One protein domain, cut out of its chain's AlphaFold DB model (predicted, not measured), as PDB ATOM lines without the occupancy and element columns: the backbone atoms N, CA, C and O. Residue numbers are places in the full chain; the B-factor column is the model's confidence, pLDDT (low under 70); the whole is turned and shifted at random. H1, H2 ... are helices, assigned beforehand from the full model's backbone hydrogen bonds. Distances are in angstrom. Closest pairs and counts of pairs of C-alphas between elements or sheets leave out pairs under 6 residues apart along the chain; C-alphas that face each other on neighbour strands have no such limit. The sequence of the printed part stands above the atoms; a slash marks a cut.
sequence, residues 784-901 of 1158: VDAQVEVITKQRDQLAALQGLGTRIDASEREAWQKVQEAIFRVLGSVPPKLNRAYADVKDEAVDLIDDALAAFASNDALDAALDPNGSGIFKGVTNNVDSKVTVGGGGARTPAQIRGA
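What this domain is: This is residues 784 to 901 of the 1158 residues of an uncharacterized protein of Acidobacteriia bacterium (UniProt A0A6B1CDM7). A long helical hairpin, H1 and H2, and the shorter helix H4 run side by side as a three-helix bundle, with short helices H5 and H6 at one end and residues 803 to 808 sticking out at the other. The four-residue H3 packs on H2, and a long loop joins H5 to H6. The printed part has 118 residues, with six named helices in the order H1 to H6 and no named strand: all helix. It is compact, with a radius of gyration of the C-alphas of 14.5 A, yet elongated, spanning 46 by 25 by 22 A.

Where its parts are: H1, residues 784 to 803, begins with C-alpha 784 at (144.569, 100.112, 85.289) and is 27.9 A long. H2, residues 809 to 827, measures 27.1 A; H4, residues 845 to 856, 16.9 A. H3 is residues 838 to 841, H5 859 to 866 and H6 895 to 900, with C-alpha 900 at (143.580, 101.447, 77.351).

How they stand to each other: H1, the hub, touches H2, opposite ways at a shallow tilt of 18 degrees; their closest C-alphas, Ile 791 and Val 819, are 5.3 A apart. H1 touches H4, opposite ways at 20 degrees, a shallow tilt, closest at the C-alphas of Arg 795 and Val 846, 6.0 A. H4 and H5 touch only at the corner, Ala 855 to Leu 862, C-alphas 4.6 A apart. H5 touches H6 at a steep tilt of 55 degrees, closest at the C-alphas of Asn 859 and Pro 895, 5.5 A. Every O i to N i+4 pair is within hydrogen-bond range in H2, H4, H5 and H6, and 15 of 16 in H1; H3 is too short for such a pair.

The domain as a whole: The C-alphas of Thr 806 and Gly 891 are farthest apart, 47.2 A. The printed part has no cut. The link from H5 to H6 is long, 28 residues. Residues 805 to 808 and 877 to 892 have pLDDT under 70.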
ATOM      1  N   VAL A 784     144.235 101.447  84.771       85.00
ATOM      2  CA  VAL A 784     144.569 100.112  85.289       85.00
ATOM      3  C   VAL A 784     145.972 100.071  85.888       85.00
ATOM      4  O   VAL A 784     146.117  99.601  87.009       85.00
ATOM      5  N   ASP A 785     146.978 100.598  85.191       84.38
ATOM      6  CA  ASP A 785     148.377 100.515  85.630       84.38
ATOM      7  C   ASP A 785     148.585 101.276  86.952       84.38
ATOM      8  O   ASP A 785     149.165 100.732  87.891       84.38
ATOM      9  N   ALA A 786     148.011 102.483  87.070       80.81
ATOM     10  CA  ALA A 786     148.074 103.279  88.298       80.81
ATOM     11  C   ALA A 786     147.426 102.566  89.501       80.81
ATOM     12  O   ALA A 786     147.914 102.652  90.624       80.81
ATOM     13  N   GLN A 787     146.328 101.836  89.282       87.75
ATOM     14  CA  GLN A 787     145.654 101.105  90.358       87.75
ATOM     15  C   GLN A 787     146.323  99.767  90.675       87.75
ATOM     16  O   GLN A 787     146.320  99.361  91.831       87.75
ATOM     17  N   VAL A 788     146.946  99.102  89.700       89.44
ATOM     18  CA  VAL A 788     147.747  97.891  89.936       89.44
ATOM     19  C   VAL A 788     148.910  98.184  90.883       89.44
ATOM     20  O   VAL A 788     149.167  97.380  91.779       89.44
ATOM     21  N   GLU A 789     149.563  99.340  90.755       87.25
ATOM     22  CA  GLU A 789     150.623  99.762  91.678       87.25
ATOM     23  C   GLU A 789     150.095  99.935  93.113       87.25
ATOM     24  O   GLU A 789     150.669  99.384  94.056       87.25
ATOM     25  N   VAL A 790     148.955 100.619  93.285       86.62
ATOM     26  CA  VAL A 790     148.296 100.779  94.596       86.62
ATOM     27  C   VAL A 790     147.933  99.421  95.192       86.62
ATOM     28  O   VAL A 790     148.254  99.152  96.350       86.62
ATOM     29  N   ILE A 791     147.306  98.546  94.400       91.00
ATOM     30  CA  ILE A 791     146.899  97.205  94.829       91.00
ATOM     31  C   ILE A 791     148.128  96.384  95.246       91.00
ATOM     32  O   ILE A 791     148.103  95.776  96.311       91.00
ATOM     33  N   THR A 792     149.220  96.425  94.476       91.31
ATOM     34  CA  THR A 792     150.474  95.712  94.790       91.31
ATOM     35  C   THR A 792     151.097  96.223  96.090       91.31
ATOM     36  O   THR A 792     151.429  95.437  96.975       91.31
ATOM     37  N   LYS A 793     151.179  97.546  96.273       89.19
ATOM     38  CA  LYS A 793     151.710  98.148  97.505       89.19
ATOM     39  C   LYS A 793     150.891  97.757  98.737       89.19
ATOM     40  O   LYS A 793     151.460  97.438  99.780       89.19
ATOM     41  N   GLN A 794     149.560  97.782  98.633       92.00
ATOM     42  CA  GLN A 794     148.681  97.384  99.737       92.00
ATOM     43  C   GLN A 794     148.712  95.871  99.985       92.00
ATOM     44  O   GLN A 794     148.647  95.454 101.138       92.00
ATOM     45  N   ARG A 795     148.884  95.055  98.938       92.75
ATOM     46  CA  ARG A 795     149.113  93.607  99.034       92.75
ATOM     47  C   ARG A 795     150.352  93.293  99.857       92.75
ATOM     48  O   ARG A 795     150.271  92.502 100.791       92.75
ATOM     49  N   ASP A 796     151.479  93.927  99.547       87.50
ATOM     50  CA  ASP A 796     152.737  93.691 100.259       87.50
ATOM     51  C   ASP A 796     152.678  94.206 101.698       87.50
ATOM     52  O   ASP A 796     153.150  93.533 102.616       87.50
ATOM     53  N   GLN A 797     152.026  95.353 101.920       84.12
ATOM     54  CA  GLN A 797     151.745  95.853 103.264       84.12
ATOM     55  C   GLN A 797     150.888  94.858 104.061       84.12
ATOM     56  O   GLN A 797     151.205  94.567 105.213       84.12
ATOM     57  N   LEU A 798     149.833  94.306 103.458       87.00
ATOM     58  CA  LEU A 798     148.958  93.332 104.104       87.00
ATOM     59  C   LEU A 798     149.689  92.015 104.399       87.00
ATOM     60  O   LEU A 798     149.610  91.520 105.520       87.00
ATOM     61  N   ALA A 799     150.460  91.490 103.445       86.06
ATOM     62  CA  ALA A 799     151.260  90.279 103.624       86.06
ATOM     63  C   ALA A 799     152.325  90.447 104.722       86.06
ATOM     64  O   ALA A 799     152.523  89.549 105.544       86.06
ATOM     65  N   ALA A 800     152.977  91.613 104.785       77.94
ATOM     66  CA  ALA A 800     153.927  91.940 105.843       77.94
ATOM     67  C   ALA A 800     153.246  92.011 107.219       77.94
ATOM     68  O   ALA A 800     153.755  91.437 108.181       77.94
ATOM     69  N   LEU A 801     152.081  92.665 107.315       77.88
ATOM     70  CA  LEU A 801     151.305  92.749 108.557       77.88
ATOM     71  C   LEU A 801     150.849  91.360 109.037       77.88
ATOM     72  O   LEU A 801     151.041  91.029 110.208       77.88
ATOM     73  N   GLN A 802     150.361  90.513 108.128       82.00
ATOM     74  CA  GLN A 802     149.947  89.141 108.438       82.00
ATOM     75  C   GLN A 802     151.129  88.255 108.868       82.00
ATOM     76  O   GLN A 802     151.007  87.466 109.810       82.00
ATOM     77  N   GLY A 803     152.302  88.422 108.247       74.50
ATOM     78  CA  GLY A 803     153.528  87.699 108.601       74.50
ATOM     79  C   GLY A 803     154.081  88.034 109.993       74.50
ATOM     80  O   GLY A 803     154.767  87.209 110.597       74.50
ATOM     81  N   LEU A 804     153.757  89.212 110.538       71.88
ATOM     82  CA  LEU A 804     154.201  89.650 111.866       71.88
ATOM     83  C   LEU A 804     153.407  89.021 113.023       71.88
ATOM     84  O   LEU A 804     153.803  89.180 114.177       71.88
ATOM     85  N   GLY A 805     152.299  88.317 112.753       61.59
ATOM     86  CA  GLY A 805     151.547  87.532 113.744       61.59
ATOM     87  C   GLY A 805     151.000  88.314 114.951       61.59
ATOM     88  O   GLY A 805     150.535  87.712 115.921       61.59
ATOM     89  N   THR A 806     151.053  89.647 114.925       53.56
ATOM     90  CA  THR A 806     150.573  90.525 115.997       53.56
ATOM     91  C   THR A 806     149.222  91.119 115.602       53.56
ATOM     92  O   THR A 806     149.007  91.495 114.457       53.56
ATOM     93  N   ARG A 807     148.270  91.161 116.546       52.47
ATOM     94  CA  ARG A 807     146.890  91.645 116.339       52.47
ATOM     95  C   ARG A 807     146.843  93.159 116.065       52.47
ATOM     96  O   ARG A 807     146.456  93.925 116.945       52.47
ATOM     97  N   ILE A 808     147.217  93.594 114.865       57.94
ATOM     98  CA  ILE A 808     147.047  94.979 114.397       57.94
ATOM     99  C   ILE A 808     145.879  95.029 113.395       57.94
ATOM    100  O   ILE A 808     146.029  95.402 112.234       57.94
ATOM    101  N   ASP A 809     144.680  94.649 113.855       72.94
ATOM    102  CA  ASP A 809     143.485  94.498 113.004       72.94
ATOM    103  C   ASP A 809     143.012  95.820 112.363       72.94
ATOM    104  O   ASP A 809     142.230  95.807 111.418       72.94
ATOM    105  N   ALA A 810     143.433  96.984 112.867       76.25
ATOM    106  CA  ALA A 810     143.060  98.281 112.291       76.25
ATOM    107  C   ALA A 810     143.851  98.604 111.008       76.25
ATOM    108  O   ALA A 810     143.251  98.974 110.004       76.25
ATOM    109  N   SER A 811     145.173  98.409 111.015       75.94
ATOM    110  CA  SER A 811     146.033  98.707 109.859       75.94
ATOM    111  C   SER A 811     145.844  97.709 108.717       75.94
ATOM    112  O   SER A 811     145.903  98.091 107.553       75.94
ATOM    113  N   GLU A 812     145.560  96.443 109.035       82.19
ATOM    114  CA  GLU A 812     145.199  95.442 108.026       82.19
ATOM    115  C   GLU A 812     143.851  95.768 107.350       82.19
ATOM    116  O   GLU A 812     143.722  95.666 106.129       82.19
ATOM    117  N   ARG A 813     142.861  96.233 108.130       81.69
ATOM    118  CA  ARG A 813     141.563  96.695 107.607       81.69
ATOM    119  C   ARG A 813     141.704  97.891 106.678       81.69
ATOM    120  O   ARG A 813     141.078  97.908 105.623       81.69
ATOM    121  N   GLU A 814     142.528  98.861 107.059       81.88
ATOM    122  CA  GLU A 814     142.796 100.040 106.236       81.88
ATOM    123  C   GLU A 814     143.446  99.655 104.897       81.88
ATOM    124  O   GLU A 814     143.023 100.139 103.847       81.88
ATOM    125  N   ALA A 815     144.423  98.739 104.911       83.38
ATOM    126  CA  ALA A 815     145.060  98.252 103.688       83.38
ATOM    127  C   ALA A 815     144.065  97.524 102.765       83.38
ATOM    128  O   ALA A 815     144.037  97.780 101.559       83.38
ATOM    129  N   TRP A 816     143.191  96.673 103.318       88.88
ATOM    130  CA  TRP A 816     142.136  95.997 102.555       88.88
ATOM    131  C   TRP A 816     141.136  96.977 101.931       88.88
ATOM    132  O   TRP A 816     140.787  96.848 100.755       88.88
ATOM    133  N   GLN A 817     140.715  97.992 102.689       83.81
ATOM    134  CA  GLN A 817     139.809  99.024 102.190       83.81
ATOM    135  C   GLN A 817     140.422  99.773 100.999       83.81
ATOM    136  O   GLN A 817     139.759  99.937  99.973       83.81
ATOM    137  N   LYS A 818     141.708 100.138 101.085       83.31
ATOM    138  CA  LYS A 818     142.441 100.787  99.986       83.31
ATOM    139  C   LYS A 818     142.511  99.918  98.724       83.31
ATOM    140  O   LYS A 818     142.471 100.455  97.618       83.31
ATOM    141  N   VAL A 819     142.552  98.587  98.853       88.00
ATOM    142  CA  VAL A 819     142.464  97.687  97.688       88.00
ATOM    143  C   VAL A 819     141.073  97.708  97.054       88.00
ATOM    144  O   VAL A 819     140.957  97.837  95.835       88.00
ATOM    145  N   GLN A 820     140.007  97.595  97.851       87.19
ATOM    146  CA  GLN A 820     138.629  97.638  97.340       87.19
ATOM    147  C   GLN A 820     138.370  98.941  96.572       87.19
ATOM    148  O   GLN A 820     137.814  98.945  95.474       87.19
ATOM    149  N   GLU A 821     138.848 100.038  97.139       82.06
ATOM    150  CA  GLU A 821     138.862 101.372  96.564       82.06
ATOM    151  C   GLU A 821     139.591 101.453  95.214       82.06
ATOM    152  O   GLU A 821     139.025 101.936  94.226       82.06
ATOM    153  N   ALA A 822     140.807 100.909  95.124       85.12
ATOM    154  CA  ALA A 822     141.563 100.862  93.877       85.12
ATOM    155  C   ALA A 822     140.839 100.054  92.783       85.12
ATOM    156  O   ALA A 822     140.765 100.465  91.620       85.12
ATOM    157  N   ILE A 823     140.208  98.936  93.153       86.81
ATOM    158  CA  ILE A 823     139.426  98.105  92.227       86.81
ATOM    159  C   ILE A 823     138.164  98.838  91.756       86.81
ATOM    160  O   ILE A 823     137.809  98.768  90.575       86.81
ATOM    161  N   PHE A 824     137.520  99.612  92.635       83.12
ATOM    162  CA  PHE A 824     136.413 100.486  92.258       83.12
ATOM    163  C   PHE A 824     136.842 101.553  91.239       83.12
ATOM    164  O   PHE A 824     136.101 101.803  90.287       83.12
ATOM    165  N   ARG A 825     138.039 102.151  91.367       77.94
ATOM    166  CA  ARG A 825     138.558 103.126  90.378       77.94
ATOM    167  C   ARG A 825     138.714 102.515  88.987       77.94
ATOM    168  O   ARG A 825     138.450 103.186  87.989       77.94
ATOM    169  N   VAL A 826     139.080 101.236  88.906       82.44
ATOM    170  CA  VAL A 826     139.186 100.537  87.622       82.44
ATOM    171  C   VAL A 826     137.811 100.160  87.079       82.44
ATOM    172  O   VAL A 826     137.506 100.479  85.936       82.44
ATOM    173  N   LEU A 827     136.968  99.496  87.870       82.81
ATOM    174  CA  LEU A 827     135.758  98.833  87.362       82.81
ATOM    175  C   LEU A 827     134.462  99.634  87.561       82.81
ATOM    176  O   LEU A 827     133.417  99.262  87.030       82.81
ATOM    177  N   GLY A 828     134.500 100.723  88.326       74.56
ATOM    178  CA  GLY A 828     133.321 101.496  88.732       74.56
ATOM    179  C   GLY A 828     132.413 100.784  89.745       74.56
ATOM    180  O   GLY A 828     131.329 101.288  90.033       74.56
ATOM    181  N   SER A 829     132.823  99.615  90.250       77.19
ATOM    182  CA  SER A 829     132.154  98.828  91.296       77.19
ATOM    183  C   SER A 829     133.159  97.873  91.955       77.19
ATOM    184  O   SER A 829     134.108  97.456  91.288       77.19
ATOM    185  N   VAL A 830     132.956  97.505  93.228       80.81
ATOM    186  CA  VAL A 830     133.762  96.464  93.893       80.81
ATOM    187  C   VAL A 830     133.090  95.102  93.683       80.81
ATOM    188  O   VAL A 830     131.930  94.934  94.071       80.81
ATOM    189  N   PRO A 831     133.779  94.116  93.084       83.88
ATOM    190  CA  PRO A 831     133.235  92.780  92.870       83.88
ATOM    191  C   PRO A 831     132.781  92.109  94.179       83.88
ATOM    192  O   PRO A 831     133.481  92.225  95.182       83.88
ATOM    193  N   PRO A 832     131.688  91.321  94.191       83.00
ATOM    194  CA  PRO A 832     131.170  90.643  95.386       83.00
ATOM    195  C   PRO A 832     132.182  89.804  96.177       83.00
ATOM    196  O   PRO A 832     132.062  89.695  97.394       83.00
ATOM    197  N   LYS A 833     133.169  89.191  95.507       84.12
ATOM    198  CA  LYS A 833     134.234  88.424  96.176       84.12
ATOM    199  C   LYS A 833     135.173  89.310  96.994       84.12
ATOM    200  O   LYS A 833     135.638  88.889  98.044       84.12
ATOM    201  N   LEU A 834     135.411  90.525  96.510       85.62
ATOM    202  CA  LEU A 834     136.287  91.514  97.128       85.62
ATOM    203  C   LEU A 834     135.511  92.451  98.055       85.62
ATOM    204  O   LEU A 834     136.095  92.995  98.977       85.62
ATOM    205  N   ASN A 835     134.194  92.601  97.881       82.44
ATOM    206  CA  ASN A 835     133.313  93.392  98.741       82.44
ATOM    207  C   ASN A 835     132.861  92.608  99.991       82.44
ATOM    208  O   ASN A 835     131.670  92.386 100.221       82.44
ATOM    209  N   ARG A 836     133.828  92.124 100.770       82.69
ATOM    210  CA  ARG A 836     133.614  91.438 102.051       82.69
ATOM    211  C   ARG A 836     134.343  92.176 103.166       82.69
ATOM    212  O   ARG A 836     135.343  92.852 102.910       82.69
ATOM    213  N   ALA A 837     133.838  92.058 104.394       77.38
ATOM    214  CA  ALA A 837     134.500  92.632 105.557       77.38
ATOM    215  C   ALA A 837     135.840  91.921 105.759       77.38
ATOM    216  O   ALA A 837     135.906  90.698 105.666       77.38
ATOM    217  N   TYR A 838     136.903  92.673 106.057       79.31
ATOM    218  CA  TYR A 838     138.242  92.092 106.207       79.31
ATOM    219  C   TYR A 838     138.282  90.965 107.250       79.31
ATOM    220  O   TYR A 838     138.948  89.961 107.036       79.31
ATOM    221  N   ALA A 839     137.517  91.082 108.343       77.25
ATOM    222  CA  ALA A 839     137.423  90.040 109.368       77.25
ATOM    223  C   ALA A 839     136.964  88.676 108.812       77.25
ATOM    224  O   ALA A 839     137.376  87.645 109.336       77.25
ATOM    225  N   ASP A 840     136.160  88.671 107.743       82.94
ATOM    226  CA  ASP A 840     135.639  87.456 107.110       82.94
ATOM    227  C   ASP A 840     136.612  86.850 106.092       82.94
ATOM    228  O   ASP A 840     136.487  85.676 105.748       82.94
ATOM    229  N   VAL A 841     137.549  87.649 105.575       85.81
ATOM    230  CA  VAL A 841     138.496  87.249 104.520       85.81
ATOM    231  C   VAL A 841     139.947  87.342 104.969       85.81
ATOM    232  O   VAL A 841     140.834  87.231 104.137       85.81
ATOM    233  N   LYS A 842     140.213  87.539 106.264       84.75
ATOM    234  CA  LYS A 842     141.556  87.797 106.800       84.75
ATOM    235  C   LYS A 842     142.591  86.794 106.282       84.75
ATOM    236  O   LYS A 842     143.629  87.208 105.781       84.75
ATOM    237  N   ASP A 843     142.265  85.506 106.327       85.75
ATOM    238  CA  ASP A 843     143.176  84.431 105.918       85.75
ATOM    239  C   ASP A 843     143.281  84.261 104.386       85.75
ATOM    240  O   ASP A 843     144.209  83.619 103.911       85.75
ATOM    241  N   GLU A 844     142.357  84.844 103.611       89.75
ATOM    242  CA  GLU A 844     142.284  84.750 102.139       89.75
ATOM    243  C   GLU A 844     142.608  86.087 101.442       89.75
ATOM    244  O   GLU A 844     142.635  86.168 100.216       89.75
ATOM    245  N   ALA A 845     142.815  87.168 102.200       89.06
ATOM    246  CA  ALA A 845     142.840  88.520 101.655       89.06
ATOM    247  C   ALA A 845     144.005  88.722 100.680       89.06
ATOM    248  O   ALA A 845     143.790  89.264  99.603       89.06
ATOM    249  N   VAL A 846     145.211  88.249 101.012       90.50
ATOM    250  CA  VAL A 846     146.376  88.344 100.113       90.50
ATOM    251  C   VAL A 846     146.144  87.554  98.822       90.50
ATOM    252  O   VAL A 846     146.386  88.093  97.747       90.50
ATOM    253  N   ASP A 847     145.576  86.348  98.906       91.44
ATOM    254  CA  ASP A 847     145.275  85.517  97.732       91.44
ATOM    255  C   ASP A 847     144.225  86.175  96.821       91.44
ATOM    256  O   ASP A 847     144.373  86.196  95.600       91.44
ATOM    257  N   LEU A 848     143.182  86.786  97.398       92.44
ATOM    258  CA  LEU A 848     142.175  87.533  96.634       92.44
ATOM    259  C   LEU A 848     142.766  88.769  95.942       92.44
ATOM    260  O   LEU A 848     142.300  89.146  94.862       92.44
ATOM    261  N   ILE A 849     143.776  89.402  96.548       92.31
ATOM    262  CA  ILE A 849     144.503  90.505  95.917       92.31
ATOM    263  C   ILE A 849     145.377  89.983  94.774       92.31
ATOM    264  O   ILE A 849     145.358  90.569  93.692       92.31
ATOM    265  N   ASP A 850     146.082  88.871  94.976       93.38
ATOM    266  CA  ASP A 850     146.919  88.244  93.951       93.38
ATOM    267  C   ASP A 850     146.081  87.799  92.736       93.38
ATOM    268  O   ASP A 850     146.463  88.053  91.592       93.38
ATOM    269  N   ASP A 851     144.877  87.263  92.961       91.50
ATOM    270  CA  ASP A 851     143.910  86.951  91.902       91.50
ATOM    271  C   ASP A 851     143.444  88.209  91.144       91.50
ATOM    272  O   ASP A 851     143.310  88.195  89.915       91.50
ATOM    273  N   ALA A 852     143.192  89.316  91.853       91.88
ATOM    274  CA  ALA A 852     142.810  90.588  91.237       91.88
ATOM    275  C   ALA A 852     143.961  91.195  90.411       91.88
ATOM    276  O   ALA A 852     143.729  91.709  89.315       91.88
ATOM    277  N   LEU A 853     145.200  91.096  90.895       93.06
ATOM    278  CA  LEU A 853     146.399  91.509  90.162       93.06
ATOM    279  C   LEU A 853     146.606  90.647  88.910       93.06
ATOM    280  O   LEU A 853     146.844  91.185  87.825       93.06
ATOM    281  N   ALA A 854     146.424  89.327  89.020       91.94
ATOM    282  CA  ALA A 854     146.484  88.410  87.884       91.94
ATOM    283  C   ALA A 854     145.423  88.746  86.824       91.94
ATOM    284  O   ALA A 854     145.717  88.734  85.628       91.94
ATOM    285  N   ALA A 855     144.214  89.126  87.245       91.12
ATOM    286  CA  ALA A 855     143.162  89.580  86.341       91.12
ATOM    287  C   ALA A 855     143.547  90.854  85.566       91.12
ATOM    288  O   ALA A 855     143.182  90.997  84.403       91.12
ATOM    289  N   PHE A 856     144.313  91.775  86.155       92.62
ATOM    290  CA  PHE A 856     144.760  92.990  85.459       92.62
ATOM    291  C   PHE A 856     146.009  92.797  84.576       92.62
ATOM    292  O   PHE A 856     146.355  93.695  83.796       92.62
ATOM    293  N   ALA A 857     146.647  91.621  84.623       90.38
ATOM    294  CA  ALA A 857     147.907  91.344  83.928       90.38
ATOM    295  C   ALA A 857     147.796  91.393  82.391       90.38
ATOM    296  O   ALA A 857     148.718  91.851  81.707       90.38
ATOM    297  N   SER A 858     146.665  90.975  81.811       91.06
ATOM    298  CA  SER A 858     146.450  90.981  80.356       91.06
ATOM    299  C   SER A 858     144.992  91.274  79.977       91.06
ATOM    300  O   SER A 858     144.103  91.252  80.825       91.06
ATOM    301  N   ASN A 859     144.730  91.581  78.698       86.44
ATOM    302  CA  ASN A 859     143.352  91.752  78.218       86.44
ATOM    303  C   ASN A 859     142.574  90.436  78.365       86.44
ATOM    304  O   ASN A 859     141.425  90.468  78.790       86.44
ATOM    305  N   ASP A 860     143.225  89.306  78.073       88.56
ATOM    306  CA  ASP A 860     142.637  87.966  78.154       88.56
ATOM    307  C   ASP A 860     142.399  87.534  79.608       88.56
ATOM    308  O   ASP A 860     141.378  86.930  79.918       88.56
ATOM    309  N   ALA A 861     143.311  87.879  80.523       89.56
ATOM    310  CA  ALA A 861     143.144  87.611  81.950       89.56
ATOM    311  C   ALA A 861     141.998  88.439  82.546       89.56
ATOM    312  O   ALA A 861     141.216  87.922  83.344       89.56
ATOM    313  N   LEU A 862     141.854  89.697  82.109       89.81
ATOM    314  CA  LEU A 862     140.748  90.553  82.527       89.81
ATOM    315  C   LEU A 862     139.417  90.031  81.981       89.81
ATOM    316  O   LEU A 862     138.430  90.001  82.713       89.81
ATOM    317  N   ASP A 863     139.397  89.583  80.725       85.12
ATOM    318  CA  ASP A 863     138.224  88.956  80.111       85.12
ATOM    319  C   ASP A 863     137.809  87.681  80.870       85.12
ATOM    320  O   ASP A 863     136.658  87.552  81.287       85.12
ATOM    321  N   ALA A 864     138.765  86.796  81.179       86.19
ATOM    322  CA  ALA A 864     138.524  85.581  81.962       86.19
ATOM    323  C   ALA A 864     138.048  85.873  83.399       86.19
ATOM    324  O   ALA A 864     137.199  85.160  83.938       86.19
ATOM    325  N   ALA A 865     138.562  86.930  84.031       87.81
ATOM    326  CA  ALA A 865     138.147  87.340  85.369       87.81
ATOM    327  C   ALA A 865     136.737  87.954  85.408       87.81
ATOM    328  O   ALA A 865     136.069  87.866  86.445       87.81
ATOM    329  N   LEU A 866     136.296  88.562  84.300       85.25
ATOM    330  CA  LEU A 866     134.975  89.174  84.115       85.25
ATOM    331  C   LEU A 866     133.907  88.194  83.598       85.25
ATOM    332  O   LEU A 866     132.731  88.580  83.536       85.25
ATOM    333  N   ASP A 867     134.284  86.957  83.247       81.44
ATOM    334  CA  ASP A 867     133.370  85.933  82.733       81.44
ATOM    335  C   ASP A 867     132.194  85.706  83.708       81.44
ATOM    336  O   ASP A 867     132.394  85.219  84.831       81.44
ATOM    337  N   PRO A 868     130.945  86.025  83.307       72.62
ATOM    338  CA  PRO A 868     129.778  85.872  84.171       72.62
ATOM    339  C   PRO A 868     129.501  84.407  84.554       72.62
ATOM    340  O   PRO A 868     128.940  84.145  85.626       72.62
ATOM    341  N   ASN A 869     129.912  83.442  83.721       75.00
ATOM    342  CA  ASN A 869     129.688  82.012  83.948       75.00
ATOM    343  C   ASN A 869     130.840  81.339  84.709       75.00
ATOM    344  O   ASN A 869     130.627  80.313  85.359       75.00
ATOM    345  N   GLY A 870     132.030  81.934  84.681       71.62
ATOM    346  CA  GLY A 870     133.230  81.425  85.333       71.62
ATOM    347  C   GLY A 870     133.251  81.589  86.858       71.62
ATOM    348  O   GLY A 870     132.304  82.062  87.503       71.62
ATOM    349  N   SER A 871     134.373  81.179  87.454       75.25
ATOM    350  CA  SER A 871     134.722  81.416  88.862       75.25
ATOM    351  C   SER A 871     135.645  82.625  89.044       75.25
ATOM    352  O   SER A 871     136.256  82.747  90.105       75.25
ATOM    353  N   GLY A 872     135.747  83.503  88.038       82.56
ATOM    354  CA  GLY A 872     136.634  84.666  88.031       82.56
ATOM    355  C   GLY A 872     136.489  85.556  89.269       82.56
ATOM    356  O   GLY A 872     135.442  85.590  89.928       82.56
ATOM    357  N   ILE A 873     137.566  86.258  89.617       87.06
ATOM    358  CA  ILE A 873     137.622  87.135  90.795       87.06
ATOM    359  C   ILE A 873     136.665  88.337  90.676       87.06
ATOM    360  O   ILE A 873     136.122  88.794  91.681       87.06
ATOM    361  N   PHE A 874     136.352  88.781  89.450       87.25
ATOM    362  CA  PHE A 874     135.466  89.922  89.171       87.25
ATOM    363  C   PHE A 874     134.035  89.528  88.776       87.25
ATOM    364  O   PHE A 874     133.272  90.340  88.241       87.25
ATOM    365  N   LYS A 875     133.630  88.288  89.070       81.12
ATOM    366  CA  LYS A 875     132.274  87.802  88.802       81.12
ATOM    367  C   LYS A 875     131.212  88.706  89.436       81.12
ATOM    368  O   LYS A 875     131.265  88.977  90.630       81.12
ATOM    369  N   GLY A 876     130.196  89.081  88.656       70.88
ATOM    370  CA  GLY A 876     129.058  89.891  89.115       70.88
ATOM    371  C   GLY A 876     129.164  91.388  88.805       70.88
ATOM    372  O   GLY A 876     128.229  92.122  89.102       70.88
ATOM    373  N   VAL A 877     130.260  91.831  88.178       68.12
ATOM    374  CA  VAL A 877     130.425  93.204  87.655       68.12
ATOM    375  C   VAL A 877     129.767  93.378  86.270       68.12
ATOM    376  O   VAL A 877     129.467  94.491  85.841       68.12
ATOM    377  N   THR A 878     129.503  92.277  85.559       60.47
ATOM    378  CA  THR A 878     128.901  92.252  84.217       60.47
ATOM    379  C   THR A 878     127.426  91.830  84.268       60.47
ATOM    380  O   THR A 878     127.043  90.910  84.991       60.47
ATOM    381  N   ASN A 879     126.569  92.472  83.465       56.44
ATOM    382  CA  ASN A 879     125.169  92.063  83.306       56.44
ATOM    383  C   ASN A 879     125.071  90.897  82.302       56.44
ATOM    384  O   ASN A 879     124.918  91.111  81.105       56.44
ATOM    385  N   ASN A 880     125.207  89.674  82.821       51.12
ATOM    386  CA  ASN A 880     124.749  88.347  82.364       51.12
ATOM    387  C   ASN A 880     124.728  87.904  80.878       51.12
ATOM    388  O   ASN A 880     124.270  86.784  80.658       51.12
ATOM    389  N   VAL A 881     125.176  88.662  79.863       52.69
ATOM    390  CA  VAL A 881     124.965  88.212  78.461       52.69
ATOM    391  C   VAL A 881     126.157  88.301  77.491       52.69
ATOM    392  O   VAL A 881     126.165  87.494  76.576       52.69
ATOM    393  N   ASP A 882     127.184  89.155  77.660       57.12
ATOM    394  CA  ASP A 882     128.126  89.406  76.531       57.12
ATOM    395  C   ASP A 882     129.589  89.798  76.882       57.12
ATOM    396  O   ASP A 882     130.204  90.561  76.139       57.12
ATOM    397  N   SER A 883     130.141  89.364  78.031       53.06
ATOM    398  CA  SER A 883     131.506  89.704  78.549       53.06
ATOM    399  C   SER A 883     131.891  91.204  78.571       53.06
ATOM    400  O   SER A 883     132.987  91.597  78.962       53.06
ATOM    401  N   LYS A 884     130.948  92.085  78.241       61.09
ATOM    402  CA  LYS A 884     131.056  93.539  78.259       61.09
ATOM    403  C   LYS A 884     130.682  94.089  79.629       61.09
ATOM    404  O   LYS A 884     129.583  93.840  80.139       61.09
ATOM    405  N   VAL A 885     131.557  94.914  80.202       59.53
ATOM    406  CA  VAL A 885     131.252  95.627  81.447       59.53
ATOM    407  C   VAL A 885     130.250  96.733  81.139       59.53
ATOM    408  O   VAL A 885     130.559  97.696  80.438       59.53
ATOM    409  N   THR A 886     129.024  96.571  81.636       57.75
ATOM    410  CA  THR A 886     127.935  97.535  81.448       57.75
ATOM    411  C   THR A 886     127.588  98.135  82.803       57.75
ATOM    412  O   THR A 886     126.831  97.546  83.571       57.75
ATOM    413  N   VAL A 887     128.141  99.309  83.112       52.81
ATOM    414  CA  VAL A 887     127.801 100.052  84.333       52.81
ATOM    415  C   VAL A 887     126.697 101.046  83.980       52.81
ATOM    416  O   VAL A 887     126.905 101.929  83.151       52.81
ATOM    417  N   GLY A 888     125.514 100.854  84.570       48.69
ATOM    418  CA  GLY A 888     124.319 101.710  84.491       48.69
ATOM    419  C   GLY A 888     124.319 102.830  83.437       48.69
ATOM    420  O   GLY A 888     124.676 103.967  83.737       48.69
ATOM    421  N   GLY A 889     123.860 102.524  82.218       52.81
ATOM    422  CA  GLY A 889     123.483 103.521  81.203       52.81
ATOM    423  C   GLY A 889     124.599 104.095  80.315       52.81
ATOM    424  O   GLY A 889     124.301 104.965  79.496       52.81
ATOM    425  N   GLY A 890     125.850 103.638  80.444       53.94
ATOM    426  CA  GLY A 890     126.942 103.935  79.503       53.94
ATOM    427  C   GLY A 890     127.174 102.789  78.510       53.94
ATOM    428  O   GLY A 890     126.976 101.627  78.861       53.94
ATOM    429  N   GLY A 891     127.572 103.104  77.272       58.09
ATOM    430  CA  GLY A 891     127.928 102.098  76.267       58.09
ATOM    431  C   GLY A 891     128.985 101.114  76.782       58.09
ATOM    432  O   GLY A 891     129.919 101.498  77.484       58.09
ATOM    433  N   ALA A 892     128.813  99.837  76.450       63.44
ATOM    434  CA  ALA A 892     129.706  98.760  76.855       63.44
ATOM    435  C   ALA A 892     131.161  99.001  76.411       63.44
ATOM    436  O   ALA A 892     131.409  99.210  75.221       63.44
ATOM    437  N   ARG A 893     132.122  98.893  77.342       72.25
ATOM    438  CA  ARG A 893     133.562  98.893  77.031       72.25
ATOM    439  C   ARG A 893     134.125  97.475  76.972       72.25
ATOM    440  O   ARG A 893     133.732  96.609  77.751       72.25
ATOM    441  N   THR A 894     135.057  97.248  76.050       81.50
ATOM    442  CA  THR A 894     135.836  96.002  75.973       81.50
ATOM    443  C   THR A 894     136.980  96.005  76.998       81.50
ATOM    444  O   THR A 894     137.437  97.086  77.387       81.50
ATOM    445  N   PRO A 895     137.522  94.839  77.398       81.81
ATOM    446  CA  PRO A 895     138.711  94.768  78.257       81.81
ATOM    447  C   PRO A 895     139.895  95.601  77.735       81.81
ATOM    448  O   PRO A 895     140.571  96.275  78.510       81.81
ATOM    449  N   ALA A 896     140.090  95.650  76.411       80.69
ATOM    450  CA  ALA A 896     141.114  96.480  75.774       80.69
ATOM    451  C   ALA A 896     140.864  97.988  75.957       80.69
ATOM    452  O   ALA A 896     141.807  98.745  76.170       80.69
ATOM    453  N   GLN A 897     139.605  98.435  75.913       81.12
ATOM    454  CA  GLN A 897     139.246  99.833  76.169       81.12
ATOM    455  C   GLN A 897     139.377 100.201  77.649       81.12
ATOM    456  O   GLN A 897     139.758 101.327  77.948       81.12
ATOM    457  N   ILE A 898     139.098  99.268  78.564       82.69
ATOM    458  CA  ILE A 898     139.283  99.461  80.011       82.69
ATOM    459  C   ILE A 898     140.781  99.574  80.331       82.69
ATOM    460  O   ILE A 898     141.203 100.557  80.934       82.69
ATOM    461  N   ARG A 899     141.616  98.642  79.847       85.06
ATOM    462  CA  ARG A 899     143.082  98.711  80.021       85.06
ATOM    463  C   ARG A 899     143.729  99.862  79.248       85.06
ATOM    464  O   ARG A 899     144.772 100.358  79.656       85.06
ATOM    465  N   GLY A 900     143.128 100.300  78.143       80.56
ATOM    466  CA  GLY A 900     143.580 101.447  77.351       80.56
ATOM    467  C   GLY A 900     143.092 102.807  77.858       80.56
ATOM    468  O   GLY A 900     143.559 103.830  77.360       80.56
ATOM    469  N   ALA A 901     142.162 102.842  78.819       81.06
ATOM    470  CA  ALA A 901     141.602 104.083  79.334       81.06
ATOM    471  C   ALA A 901     142.645 104.853  80.144       81.06
ATOM    472  O   ALA A 901     143.262 104.315  81.063       81.06
TER     473      ALA A 901